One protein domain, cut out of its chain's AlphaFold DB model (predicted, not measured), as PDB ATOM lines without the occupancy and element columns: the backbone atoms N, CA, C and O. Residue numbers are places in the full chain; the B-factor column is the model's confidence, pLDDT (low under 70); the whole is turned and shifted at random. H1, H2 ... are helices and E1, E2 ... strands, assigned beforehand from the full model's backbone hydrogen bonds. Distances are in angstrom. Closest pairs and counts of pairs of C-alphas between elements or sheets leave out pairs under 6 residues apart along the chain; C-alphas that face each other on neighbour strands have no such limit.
ATOM      1  N   THR A  64      21.778  16.360 -28.661       81.88
ATOM      2  CA  THR A  64      21.587  14.913 -28.422       81.88
ATOM      3  C   THR A  64      22.087  14.016 -29.558       81.88
ATOM      4  O   THR A  64      22.147  12.803 -29.409       81.88
ATOM      5  N   ASN A  65      22.479  14.606 -30.686       88.81
ATOM      6  CA  ASN A  65      23.149  13.946 -31.802       88.81
ATOM      7  C   ASN A  65      24.664  13.740 -31.578       88.81
ATOM      8  O   ASN A  65      25.304  13.089 -32.401       88.81
ATOM      9  N   PHE A  66      25.257  14.326 -30.529       86.31
ATOM     10  CA  PHE A  66      26.691  14.197 -30.238       86.31
ATOM     11  C   PHE A  66      27.013  13.072 -29.241       86.31
ATOM     12  O   PHE A  66      28.106  12.512 -29.313       86.31
ATOM     13  N   ILE A  67      26.088  12.739 -28.336       89.75
ATOM     14  CA  ILE A  67      26.238  11.672 -27.337       89.75
ATOM     15  C   ILE A  67      24.890  10.999 -27.067       89.75
ATOM     16  O   ILE A  67      23.878  11.674 -26.865       89.75
ATOM     17  N   ASP A  68      24.879   9.666 -27.016       89.38
ATOM     18  CA  ASP A  68      23.690   8.907 -26.641       89.38
ATOM     19  C   ASP A  68      23.224   9.265 -25.231       89.38
ATOM     20  O   ASP A  68      23.987   9.203 -24.260       89.38
ATOM     21  N   ARG A  69      21.926   9.549 -25.096       88.12
ATOM     22  CA  ARG A  69      21.313   9.873 -23.804       88.12
ATOM     23  C   ARG A  69      21.571   8.798 -22.744       88.12
ATOM     24  O   ARG A  69      21.791   9.131 -21.590       88.12
ATOM     25  N   SER A  70      21.590   7.519 -23.119       88.88
ATOM     26  CA  SER A  70      21.865   6.416 -22.188       88.88
ATOM     27  C   SER A  70      23.307   6.412 -21.659       88.88
ATOM     28  O   SER A  70      23.533   5.995 -20.524       88.88
ATOM     29  N   THR A  71      24.273   6.883 -22.449       89.00
ATOM     30  CA  THR A  71      25.678   7.053 -22.046       89.00
ATOM     31  C   THR A  71      25.830   8.270 -21.140       89.00
ATOM     32  O   THR A  71      26.457   8.173 -20.084       89.00
ATOM     33  N   LEU A  72      25.183   9.383 -21.497       89.69
ATOM     34  CA  LEU A  72      25.140  10.602 -20.691       89.69
ATOM     35  C   LEU A  72      24.466  10.364 -19.327       89.69
ATOM     36  O   LEU A  72      25.069  10.644 -18.296       89.69
ATOM     37  N   ASP A  73      23.284   9.740 -19.296       89.25
ATOM     38  CA  ASP A  73      22.547   9.415 -18.063       89.25
ATOM     39  C   ASP A  73      23.314   8.427 -17.159       89.25
ATOM     40  O   ASP A  73      23.119   8.428 -15.943       89.25
ATOM     41  N   LYS A  74      24.185   7.571 -17.719       87.81
ATOM     42  CA  LYS A  74      25.103   6.720 -16.935       87.81
ATOM     43  C   LYS A  74      26.247   7.531 -16.333       87.81
ATOM     44  O   LYS A  74      26.543   7.356 -15.157       87.81
ATOM     45  N   ALA A  75      26.873   8.407 -17.116       86.25
ATOM     46  CA  ALA A  75      27.961   9.251 -16.636       86.25
ATOM     47  C   ALA A  75      27.495  10.205 -15.525       86.25
ATOM     48  O   ALA A  75      28.127  10.249 -14.476       86.25
ATOM     49  N   LEU A  76      26.339  10.856 -15.707       86.12
ATOM     50  CA  LEU A  76      25.739  11.762 -14.720       86.12
ATOM     51  C   LEU A  76      25.376  11.063 -13.396       86.12
ATOM     52  O   LEU A  76      25.388  11.690 -12.345       86.12
ATOM     53  N   LYS A  77      25.045   9.762 -13.426       83.19
ATOM     54  CA  LYS A  77      24.809   8.945 -12.216       83.19
ATOM     55  C   LYS A  77      26.092   8.541 -11.496       83.19
ATOM     56  O   LYS A  77      26.058   8.303 -10.295       83.19
ATOM     57  N   ASN A  78      27.191   8.440 -12.235       78.12
ATOM     58  CA  ASN A  78      28.524   8.202 -11.691       78.12
ATOM     59  C   ASN A  78      29.218   9.523 -11.300       78.12
ATOM     60  O   ASN A  78      30.404   9.519 -10.967       78.12
ATOM     61  N   SER A  79      28.493  10.645 -11.357       71.81
ATOM     62  CA  SER A  79      28.949  11.973 -10.979       71.81
ATOM     63  C   SER A  79      27.961  12.673 -10.047       71.81
ATOM     64  O   SER A  79      26.912  12.140  -9.688       71.81
ATOM     65  N   THR A  80      28.301  13.895  -9.644       65.38
ATOM     66  CA  THR A  80      27.405  14.778  -8.891       65.38
ATOM     67  C   THR A  80      26.291  15.376  -9.766       65.38
ATOM     68  O   THR A  80      25.302  15.869  -9.226       65.38
ATOM     69  N   GLY A  81      26.392  15.293 -11.100       62.41
ATOM     70  CA  GLY A  81      25.472  15.919 -12.057       62.41
ATOM     71  C   GLY A  81      24.034  15.373 -12.090       62.41
ATOM     72  O   GLY A  81      23.149  16.040 -12.642       62.41
ATOM     73  N   ALA A  82      23.765  14.198 -11.501       69.69
ATOM     74  CA  ALA A  82      22.411  13.640 -11.355       69.69
ATOM     75  C   ALA A  82      21.853  13.633  -9.918       69.69
ATOM     76  O   ALA A  82      20.667  13.320  -9.752       69.69
ATOM     77  N   ASP A  83      22.637  13.963  -8.884       82.44
ATOM     78  CA  ASP A  83      22.130  13.955  -7.504       82.44
ATOM     79  C   ASP A  83      21.327  15.226  -7.199       82.44
ATOM     80  O   ASP A  83      21.820  16.227  -6.679       82.44
ATOM     81  N   ILE A  84      20.036  15.162  -7.529       84.31
ATOM     82  CA  ILE A  84      19.060  16.221  -7.260       84.31
ATOM     83  C   ILE A  84      19.002  16.573  -5.768       84.31
ATOM     84  O   ILE A  84      18.761  17.731  -5.439       84.31
ATOM     85  N   SER A  85      19.202  15.606  -4.866       84.81
ATOM     86  CA  SER A  85      19.098  15.862  -3.426       84.81
ATOM     87  C   SER A  85      20.279  16.702  -2.963       84.81
ATOM     88  O   SER A  85      20.058  17.751  -2.367       84.81
ATOM     89  N   TYR A  86      21.499  16.301  -3.327       84.00
ATOM     90  CA  TYR A  86      22.726  17.050  -3.048       84.00
ATOM     91  C   TYR A  86      22.725  18.448  -3.690       84.00
ATOM     92  O   TYR A  86      23.037  19.438  -3.026       84.00
ATOM     93  N   MET A  87      22.328  18.563  -4.964       86.62
ATOM     94  CA  MET A  87      22.281  19.852  -5.673       86.62
ATOM     95  C   MET A  87      21.264  20.842  -5.072       86.62
ATOM     96  O   MET A  87      21.480  22.057  -5.118       86.62
ATOM     97  N   MET A  88      20.169  20.336  -4.501       87.25
ATOM     98  CA  MET A  88      19.123  21.129  -3.843       87.25
ATOM     99  C   MET A  88      19.330  21.302  -2.329       87.25
ATOM    100  O   MET A  88      18.507  21.954  -1.681       87.25
ATOM    101  N   ASP A  89      20.372  20.708  -1.749       86.31
ATOM    102  CA  ASP A  89      20.672  20.848  -0.326       86.31
ATOM    103  C   ASP A  89      21.428  22.157  -0.070       86.31
ATOM    104  O   ASP A  89      22.437  22.434  -0.720       86.31
ATOM    105  N   THR A  90      20.916  22.971   0.854       87.19
ATOM    106  CA  THR A  90      21.465  24.281   1.240       87.19
ATOM    107  C   THR A  90      22.162  24.252   2.605       87.19
ATOM    108  O   THR A  90      22.445  25.309   3.168       87.19
ATOM    109  N   SER A  91      22.367  23.067   3.186       83.12
ATOM    110  CA  SER A  91      23.182  22.882   4.391       83.12
ATOM    111  C   SER A  91      24.681  23.040   4.099       83.12
ATOM    112  O   SER A  91      25.095  23.146   2.946       83.12
ATOM    113  N   GLU A  92      25.505  23.063   5.151       76.62
ATOM    114  CA  GLU A  92      26.964  23.235   5.050       76.62
ATOM    115  C   GLU A  92      27.641  22.116   4.233       76.62
ATOM    116  O   GLU A  92      28.495  22.399   3.392       76.62
ATOM    117  N   ASP A  93      27.181  20.872   4.400       75.94
ATOM    118  CA  ASP A  93      27.610  19.700   3.619       75.94
ATOM    119  C   ASP A  93      26.913  19.593   2.242       75.94
ATOM    120  O   ASP A  93      27.227  18.719   1.426       75.94
ATOM    121  N   GLY A  94      25.947  20.475   1.971       78.31
ATOM    122  CA  GLY A  94      25.145  20.500   0.755       78.31
ATOM    123  C   GLY A  94      25.876  21.057  -0.470       78.31
ATOM    124  O   GLY A  94      26.838  21.835  -0.396       78.31
ATOM    125  N   GLY A  95      25.389  20.694  -1.657       82.75
ATOM    126  CA  GLY A  95      25.903  21.258  -2.902       82.75
ATOM    127  C   GLY A  95      25.602  22.754  -3.019       82.75
ATOM    128  O   GLY A  95      26.455  23.526  -3.454       82.75
ATOM    129  N   ASP A  96      24.412  23.169  -2.596       89.62
ATOM    130  CA  ASP A  96      23.797  24.472  -2.845       89.62
ATOM    131  C   ASP A  96      23.963  24.988  -4.286       89.62
ATOM    132  O   ASP A  96      24.430  26.101  -4.551       89.62
ATOM    133  N   MET A  97      23.603  24.141  -5.250       90.50
ATOM    134  CA  MET A  97      23.782  24.434  -6.668       90.50
ATOM    135  C   MET A  97      22.638  25.293  -7.216       90.50
ATOM    136  O   MET A  97      21.459  24.975  -7.059       90.50
ATOM    137  N   ALA A  98      23.009  26.356  -7.927       92.62
ATOM    138  CA  ALA A  98      22.136  27.143  -8.792       92.62
ATOM    139  C   ALA A  98      21.958  26.466 -10.158       92.62
ATOM    140  O   ALA A  98      20.865  26.449 -10.725       92.62
ATOM    141  N   LYS A  99      23.054  25.927 -10.706       92.75
ATOM    142  CA  LYS A  99      23.112  25.337 -12.047       92.75
ATOM    143  C   LYS A  99      24.253  24.324 -12.156       92.75
ATOM    144  O   LYS A  99      25.302  24.499 -11.536       92.75
ATOM    145  N   VAL A 100      24.067  23.319 -13.005       92.00
ATOM    146  CA  VAL A 100      25.132  22.456 -13.530       92.00
ATOM    147  C   VAL A 100      25.038  22.447 -15.052       92.00
ATOM    148  O   VAL A 100      23.970  22.199 -15.609       92.00
ATOM    149  N   GLU A 101      26.148  22.724 -15.731       93.38
ATOM    150  CA  GLU A 101      26.277  22.629 -17.191       93.38
ATOM    151  C   GLU A 101      27.250  21.502 -17.531       93.38
ATOM    152  O   GLU A 101      28.345  21.467 -16.974       93.38
ATOM    153  N   VAL A 102      26.897  20.606 -18.453       93.56
ATOM    154  CA  VAL A 102      27.764  19.490 -18.853       93.56
ATOM    155  C   VAL A 102      28.052  19.545 -20.346       93.56
ATOM    156  O   VAL A 102      27.150  19.478 -21.185       93.56
ATOM    157  N   TYR A 103      29.335  19.669 -20.657       94.25
ATOM    158  CA  TYR A 103      29.883  19.802 -22.002       94.25
ATOM    159  C   TYR A 103      30.500  18.481 -22.444       94.25
ATOM    160  O   TYR A 103      31.164  17.824 -21.643       94.25
ATOM    161  N   TYR A 104      30.320  18.098 -23.708       93.88
ATOM    162  CA  TYR A 104      30.897  16.865 -24.243       93.88
ATOM    163  C   TYR A 104      32.045  17.129 -25.215       93.88
ATOM    164  O   TYR A 104      31.837  17.577 -26.340       93.88
ATOM    165  N   ASN A 105      33.257  16.779 -24.793       92.75
ATOM    166  CA  ASN A 105      34.445  16.778 -25.630       92.75
ATOM    167  C   ASN A 105      34.595  15.421 -26.329       92.75
ATOM    168  O   ASN A 105      35.068  14.445 -25.736       92.75
ATOM    169  N   LYS A 106      34.193  15.373 -27.602       90.50
ATOM    170  CA  LYS A 106      34.233  14.151 -28.415       90.50
ATOM    171  C   LYS A 106      35.655  13.619 -28.605       90.50
ATOM    172  O   LYS A 106      35.876  12.421 -28.457       90.50
ATOM    173  N   ASP A 107      36.612  14.501 -28.881       89.56
ATOM    174  CA  ASP A 107      37.995  14.121 -29.203       89.56
ATOM    175  C   ASP A 107      38.693  13.450 -28.013       89.56
ATOM    176  O   ASP A 107      39.496  12.531 -28.182       89.56
ATOM    177  N   LYS A 108      38.345  13.874 -26.792       89.31
ATOM    178  CA  LYS A 108      38.876  13.320 -25.537       89.31
ATOM    179  C   LYS A 108      37.973  12.272 -24.882       89.31
ATOM    180  O   LYS A 108      38.363  11.727 -23.855       89.31
ATOM    181  N   ASN A 109      36.793  11.990 -25.446       90.25
ATOM    182  CA  ASN A 109      35.735  11.186 -24.813       90.25
ATOM    183  C   ASN A 109      35.467  11.630 -23.358       90.25
ATOM    184  O   ASN A 109      35.365  10.815 -22.442       90.25
ATOM    185  N   LEU A 110      35.401  12.943 -23.142       91.12
ATOM    186  CA  LEU A 110      35.372  13.561 -21.819       91.12
ATOM    187  C   LEU A 110      34.087  14.373 -21.668       91.12
ATOM    188  O   LEU A 110      33.805  15.249 -22.486       91.12
ATOM    189  N   LEU A 111      33.324  14.110 -20.611       92.38
ATOM    190  CA  LEU A 111      32.305  15.043 -20.142       92.38
ATOM    191  C   LEU A 111      32.947  16.007 -19.148       92.38
ATOM    192  O   LEU A 111      33.757  15.593 -18.322       92.38
ATOM    193  N   VAL A 112      32.594  17.285 -19.231       91.88
ATOM    194  CA  VAL A 112      33.069  18.311 -18.302       91.88
ATOM    195  C   VAL A 112      31.874  19.003 -17.672       91.88
ATOM    196  O   VAL A 112      31.118  19.698 -18.351       91.88
ATOM    197  N   GLU A 113      31.721  18.810 -16.368       90.62
ATOM    198  CA  GLU A 113      30.672  19.409 -15.554       90.62
ATOM    199  C   GLU A 113      31.171  20.727 -14.971       90.62
ATOM    200  O   GLU A 113      32.231  20.780 -14.349       90.62
ATOM    201  N   ARG A 114      30.409  21.802 -15.148       90.50
ATOM    202  CA  ARG A 114      30.642  23.108 -14.529       90.50
ATOM    203  C   ARG A 114      29.554  23.327 -13.493       90.50
ATOM    204  O   ARG A 114      28.375  23.397 -13.841       90.50
ATOM    205  N   LEU A 115      29.961  23.413 -12.233       89.75
ATOM    206  CA  LEU A 115      29.068  23.514 -11.088       89.75
ATOM    207  C   LEU A 115      29.026  24.973 -10.633       89.75
ATOM    208  O   LEU A 115      30.075  25.593 -10.445       89.75
ATOM    209  N   PHE A 116      27.826  25.524 -10.465       91.25
ATOM    210  CA  PHE A 116      27.595  26.917 -10.091       91.25
ATOM    211  C   PHE A 116      26.800  26.946  -8.782       91.25
ATOM    212  O   PHE A 116      25.619  26.599  -8.792       91.25
ATOM    213  N   LYS A 117      27.415  27.363  -7.667       90.50
ATOM    214  CA  LYS A 117      26.693  27.581  -6.399       90.50
ATOM    215  C   LYS A 117      25.840  28.853  -6.424       90.50
ATOM    216  O   LYS A 117      26.154  29.805  -7.145       90.50
ATOM    217  N   ASN A 118      24.783  28.886  -5.614       87.81
ATOM    218  CA  ASN A 118      23.963  30.088  -5.440       87.81
ATOM    219  C   ASN A 118      24.784  31.269  -4.898       87.81
ATOM    220  O   ASN A 118      25.727  31.109  -4.128       87.81
ATOM    221  N   GLY A 119      24.458  32.478  -5.366       83.56
ATOM    222  CA  GLY A 119      25.114  33.724  -4.949       83.56
ATOM    223  C   GLY A 119      26.586  33.896  -5.362       83.56
ATOM    224  O   GLY A 119      27.159  34.955  -5.104       83.56
ATOM    225  N   TYR A 120      27.228  32.916  -6.012       84.88
ATOM    226  CA  TYR A 120      28.664  32.986  -6.286       84.88
ATOM    227  C   TYR A 120      29.013  33.806  -7.543       84.88
ATOM    228  O   TYR A 120      28.787  33.376  -8.675       84.88
ATOM    229  N   LYS A 121      29.644  34.971  -7.316       77.06
ATOM    230  CA  LYS A 121      30.416  35.782  -8.287       77.06
ATOM    231  C   LYS A 121      29.827  35.816  -9.708       77.06
ATOM    232  O   LYS A 121      30.476  35.369 -10.654       77.06
ATOM    233  N   ASP A 122      28.623  36.364  -9.848       78.75
ATOM    234  CA  ASP A 122      27.983  36.663 -11.141       78.75
ATOM    235  C   ASP A 122      27.850  35.445 -12.076       78.75
ATOM    236  O   ASP A 122      28.226  35.493 -13.248       78.75
ATOM    237  N   ASN A 123      27.327  34.330 -11.553       73.88
ATOM    238  CA  ASN A 123      27.162  33.066 -12.284       73.88
ATOM    239  C   ASN A 123      28.481  32.508 -12.853       73.88
ATOM    240  O   ASN A 123      28.503  31.934 -13.945       73.88
ATOM    241  N   LYS A 124      29.589  32.636 -12.116       83.81
ATOM    242  CA  LYS A 124      30.832  31.902 -12.412       83.81
ATOM    243  C   LYS A 124      30.770  30.493 -11.810       83.81
ATOM    244  O   LYS A 124      30.180  30.320 -10.744       83.81
ATOM    245  N   PRO A 125      31.373  29.477 -12.451       86.25
ATOM    246  CA  PRO A 125      31.448  28.152 -11.854       86.25
ATOM    247  C   PRO A 125      32.342  28.192 -10.607       86.25
ATOM    248  O   PRO A 125      33.397  28.834 -10.608       86.25
ATOM    249  N   THR A 126      31.925  27.505  -9.549       86.44
ATOM    250  CA  THR A 126      32.727  27.267  -8.338       86.44
ATOM    251  C   THR A 126      33.680  26.092  -8.508       86.44
ATOM    252  O   THR A 126      34.750  26.090  -7.910       86.44
ATOM    253  N   GLN A 127      33.297  25.103  -9.318       85.12
ATOM    254  CA  GLN A 127      34.090  23.911  -9.600       85.12
ATOM    255  C   GLN A 127      33.907  23.503 -11.064       85.12
ATOM    256  O   GLN A 127      32.905  23.835 -11.706       85.12
ATOM    257  N   THR A 128      34.886  22.793 -11.613       86.19
ATOM    258  CA  THR A 128      34.768  22.121 -12.906       86.19
ATOM    259  C   THR A 128      35.351  20.719 -12.769       86.19
ATOM    260  O   THR A 128      36.416  20.572 -12.180       86.19
ATOM    261  N   VAL A 129      34.627  19.703 -13.239       85.44
ATOM    262  CA  VAL A 129      34.937  18.285 -13.001       85.44
ATOM    263  C   VAL A 129      34.909  17.529 -14.321       85.44
ATOM    264  O   VAL A 129      33.945  17.633 -15.075       85.44
ATOM    265  N   GLY A 130      35.953  16.753 -14.607       88.56
ATOM    266  CA  GLY A 130      35.995  15.880 -15.780       88.56
ATOM    267  C   GLY A 130      35.515  14.466 -15.464       88.56
ATOM    268  O   GLY A 130      35.939  13.891 -14.465       88.56
ATOM    269  N   TYR A 131      34.709  13.868 -16.337       88.69
ATOM    270  CA  TYR A 131      34.377  12.441 -16.322       88.69
ATOM    271  C   TYR A 131      34.813  11.791 -17.641       88.69
ATOM    272  O   TYR A 131      34.274  12.084 -18.711       88.69
ATOM    273  N   ASP A 132      35.823  10.924 -17.564       88.12
ATOM    274  CA  ASP A 132      36.377  10.190 -18.705       88.12
ATOM    275  C   ASP A 132      35.427   9.033 -19.069       88.12
ATOM    276  O   ASP A 132      35.243   8.099 -18.283       88.12
ATOM    277  N   LEU A 133      34.802   9.093 -20.249       88.56
ATOM    278  CA  LEU A 133      33.839   8.085 -20.705       88.56
ATOM    279  C   LEU A 133      34.494   6.747 -21.069       88.56
ATOM    280  O   LEU A 133      33.783   5.747 -21.075       88.56
ATOM    281  N   GLN A 134      35.797   6.704 -21.365       87.50
ATOM    282  CA  GLN A 134      36.503   5.451 -21.669       87.50
ATOM    283  C   GLN A 134      36.951   4.739 -20.391       87.50
ATOM    284  O   GLN A 134      36.861   3.518 -20.298       87.50
ATOM    285  N   LYS A 135      37.436   5.501 -19.405       87.00
ATOM    286  CA  LYS A 135      37.915   4.969 -18.117       87.00
ATOM    287  C   LYS A 135      36.824   4.872 -17.051       87.00
ATOM    288  O   LYS A 135      37.063   4.275 -16.008       87.00
ATOM    289  N   HIS A 136      35.662   5.482 -17.295       85.44
ATOM    290  CA  HIS A 136      34.555   5.625 -16.344       85.44
ATOM    291  C   HIS A 136      35.001   6.224 -14.997       85.44
ATOM    292  O   HIS A 136      34.618   5.749 -13.930       85.44
ATOM    293  N   ALA A 137      35.848   7.257 -15.056       82.88
ATOM    294  CA  ALA A 137      36.545   7.806 -13.894       82.88
ATOM    295  C   ALA A 137      36.478   9.339 -13.830       82.88
ATOM    296  O   ALA A 137      36.604  10.031 -14.845       82.88
ATOM    297  N   MET A 138      36.340   9.862 -12.609       79.12
ATOM    298  CA  MET A 138      36.400  11.295 -12.326       79.12
ATOM    299  C   MET A 138      37.830  11.842 -12.312       79.12
ATOM    300  O   MET A 138      38.763  11.212 -11.821       79.12
ATOM    301  N   ASN A 139      37.964  13.077 -12.781       69.25
ATOM    302  CA  ASN A 139      39.148  13.917 -12.692       69.25
ATOM    303  C   ASN A 139      38.722  15.284 -12.133       69.25
ATOM    304  O   ASN A 139      38.416  16.204 -12.893       69.25
ATOM    305  N   LEU A 140      38.681  15.395 -10.802       58.94
ATOM    306  CA  LEU A 140      38.181  16.574 -10.075       58.94
ATOM    307  C   LEU A 140      39.011  17.857 -10.287       58.94
ATOM    308  O   LEU A 140      38.474  18.940 -10.097       58.94
ATOM    309  N   ASP A 141      40.267  17.742 -10.745       56.12
ATOM    310  CA  ASP A 141      41.216  18.868 -10.846       56.12
ATOM    311  C   ASP A 141      41.965  18.957 -12.198       56.12
ATOM    312  O   ASP A 141      43.017  19.592 -12.286       56.12
ATOM    313  N   LYS A 142      41.499  18.281 -13.265       59.31
ATOM    314  CA  LYS A 142      42.255  18.160 -14.542       59.31
ATOM    315  C   LYS A 142      41.486  18.558 -15.804       59.31
ATOM    316  O   LYS A 142      41.697  17.968 -16.860       59.31
ATOM    317  N   THR A 143      40.610  19.553 -15.709       66.69
ATOM    318  CA  THR A 143      39.905  20.119 -16.871       66.69
ATOM    319  C   THR A 143      40.300  21.570 -17.091       66.69
ATOM    320  O   THR A 143      40.011  22.436 -16.263       66.69
ATOM    321  N   PHE A 144      40.939  21.843 -18.222       75.81
ATOM    322  CA  PHE A 144      41.325  23.179 -18.658       75.81
ATOM    323  C   PHE A 144      40.215  23.800 -19.520       75.81
ATOM    324  O   PHE A 144      39.351  23.103 -20.042       75.81
ATOM    325  N   GLY A 145      40.229  25.124 -19.711       75.31
ATOM    326  CA  GLY A 145      39.175  25.826 -20.462       75.31
ATOM    327  C   GLY A 145      38.940  25.282 -21.880       75.31
ATOM    328  O   GLY A 145      37.803  25.186 -22.335       75.31
ATOM    329  N   ASN A 146      39.998  24.854 -22.570       80.12
ATOM    330  CA  ASN A 146      39.912  24.240 -23.900       80.12
ATOM    331  C   ASN A 146      39.223  22.861 -23.912       80.12
ATOM    332  O   ASN A 146      38.799  22.417 -24.979       80.12
ATOM    333  N   ASP A 147      39.069  22.201 -22.761       80.88
ATOM    334  CA  ASP A 147      38.349  20.931 -22.668       80.88
ATOM    335  C   ASP A 147      36.836  21.099 -22.832       80.88
ATOM    336  O   ASP A 147      36.181  20.123 -23.181       80.88
ATOM    337  N   TYR A 148      36.283  22.305 -22.633       83.06
ATOM    338  CA  TYR A 148      34.831  22.528 -22.614       83.06
ATOM    339  C   TYR A 148      34.330  23.823 -23.275       83.06
ATOM    340  O   TYR A 148      33.212  23.826 -23.779       83.06
ATOM    341  N   LEU A 149      35.107  24.916 -23.317       82.50
ATOM    342  CA  LEU A 149      34.601  26.238 -23.743       82.50
ATOM    343  C   LEU A 149      34.066  26.280 -25.186       82.50
ATOM    344  O   LEU A 149      33.147  27.044 -25.460       82.50
ATOM    345  N   ASN A 150      34.610  25.444 -26.076       87.38
ATOM    346  CA  ASN A 150      34.195  25.331 -27.482       87.38
ATOM    347  C   ASN A 150      33.485  23.995 -27.790       87.38
ATOM    348  O   ASN A 150      33.395  23.599 -28.948       87.38
ATOM    349  N   GLN A 151      33.034  23.270 -26.763       92.12
ATOM    350  CA  GLN A 151      32.388  21.962 -26.909       92.12
ATOM    351  C   GLN A 151      30.855  22.085 -26.850       92.12
ATOM    352  O   GLN A 151      30.337  23.044 -26.271       92.12
ATOM    353  N   PRO A 152      30.090  21.131 -27.413       91.56
ATOM    354  CA  PRO A 152      28.640  21.116 -27.269       91.56
ATOM    355  C   PRO A 152      28.219  20.945 -25.801       91.56
ATOM    356  O   PRO A 152      28.595  19.980 -25.134       91.56
ATOM    357  N   LEU A 153      27.374  21.859 -25.321       94.44
ATOM    358  CA  LEU A 153      26.592  21.694 -24.095       94.44
ATOM    359  C   LEU A 153      25.547  20.595 -24.333       94.44
ATOM    360  O   LEU A 153      24.678  20.767 -25.192       94.44
ATOM    361  N   VAL A 154      25.628  19.478 -23.610       94.50
ATOM    362  CA  VAL A 154      24.748  18.307 -23.809       94.50
ATOM    363  C   VAL A 154      23.689  18.142 -22.718       94.50
ATOM    364  O   VAL A 154      22.626  17.573 -22.967       94.50
ATOM    365  N   TYR A 155      23.937  18.686 -21.528       93.94
ATOM    366  CA  TYR A 155      22.993  18.665 -20.412       93.94
ATOM    367  C   TYR A 155      23.106  19.935 -19.574       93.94
ATOM    368  O   TYR A 155      24.206  20.424 -19.312       93.94
ATOM    369  N   THR A 156      21.961  20.427 -19.108       93.81
ATOM    370  CA  THR A 156      21.877  21.485 -18.101       93.81
ATOM    371  C   THR A 156      20.869  21.087 -17.033       93.81
ATOM    372  O   THR A 156      19.726  20.756 -17.359       93.81
ATOM    373  N   TRP A 157      21.265  21.188 -15.769       93.75
ATOM    374  CA  TRP A 157      20.364  21.209 -14.620       93.75
ATOM    375  C   TRP A 157      20.315  22.633 -14.060       93.75
ATOM    376  O   TRP A 157      21.358  23.263 -13.901       93.75
ATOM    377  N   GLU A 158      19.125  23.149 -13.772       92.88
ATOM    378  CA  GLU A 158      18.908  24.514 -13.277       92.88
ATOM    379  C   GLU A 158      17.956  24.483 -12.078       92.88
ATOM    380  O   GLU A 158      16.871  23.901 -12.172       92.88
ATOM    381  N   ARG A 159      18.319  25.135 -10.970       91.50
ATOM    382  CA  ARG A 159      17.399  25.376  -9.853       91.50
ATOM    383  C   ARG A 159      16.387  26.456 -10.260       91.50
ATOM    384  O   ARG A 159      16.768  27.491 -10.799       91.50
ATOM    385  N   LEU A 160      15.095  26.214 -10.021       90.88
ATOM    386  CA  LEU A 160      14.014  27.159 -10.349       90.88
ATOM    387  C   LEU A 160      13.596  28.016  -9.145       90.88
ATOM    388  O   LEU A 160      13.202  29.169  -9.310       90.88
TER     389      LEU A 160
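AT A GLANCE: This is residues 64 to 160 of the 162 residues of the protein "Alanyl-tRNA synthetase" of Leuconostoc mesenteroides (UniProt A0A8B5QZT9). One twisted sheet of five strands forms a wall, with the helix H1 slantwise over one face and the short H2 grazing the sheet. The stretch from E4 back to E5, residues 140 to 152, passes on the other side of the sheet from H1. The printed part has 97 residues, with two named helices and five named strands that follow along the chain as H1 H2 E1 E2 E3 E4 E5; the sheet, order E4 E3 E2 E1 E5, is all antiparallel. The class is mixed, helices and strands, with under half of the residues in named elements. The whole is compact, radius of gyration of the C-alphas 12.8 A, spanning 36 by 25 by 23 A.

IN THESE COORDINATES: H1, residues 69 to 77, begins at C-alpha 69 (21.313, 9.873, -23.804) and is 12.1 A long. H2 is residues 84 to 87. E1, residues 97 to 105, spans 23.1 A, and E2, residues 110 to 117, 22.6 A. E3 is residues 127 to 132, 16.6 A, and E4 residues 137 to 139. E5, residues 153 to 159, 17.3 A, ends at C-alpha 159 (17.399, 25.376, -9.853).

HOW THE PARTS SIT: E1 to E4 form a meander, each strand the antiparallel neighbour of the one before. N 112 and O 103 of E2 and E1 are 2.9 A apart, within hydrogen-bond range, as are N 113 and O 129 of E2 and E3, 2.8 A, N 139 and O 130 of E4 and E3, 2.8 A, and N 157 and O 100 of E5 and E1, 2.9 A. H1 is on the sheet at a height of 9.0 A, over E2 and E1. In H1 every O i to N i+4 pair is within hydrogen-bond range; H2 is too short for one. The closest C-alphas of H2 and E1, Met 87 and Met 97, are 4.9 A apart. H1 and H2 are apart.

THE WHOLE: The C-alphas farthest apart, Asn 65 and Glu 92, are 38.2 A apart. The printed part has no cut. The link from E4 to E5 is long. Residues 80 to 82 and 139 to 143 have pLDDT under 70.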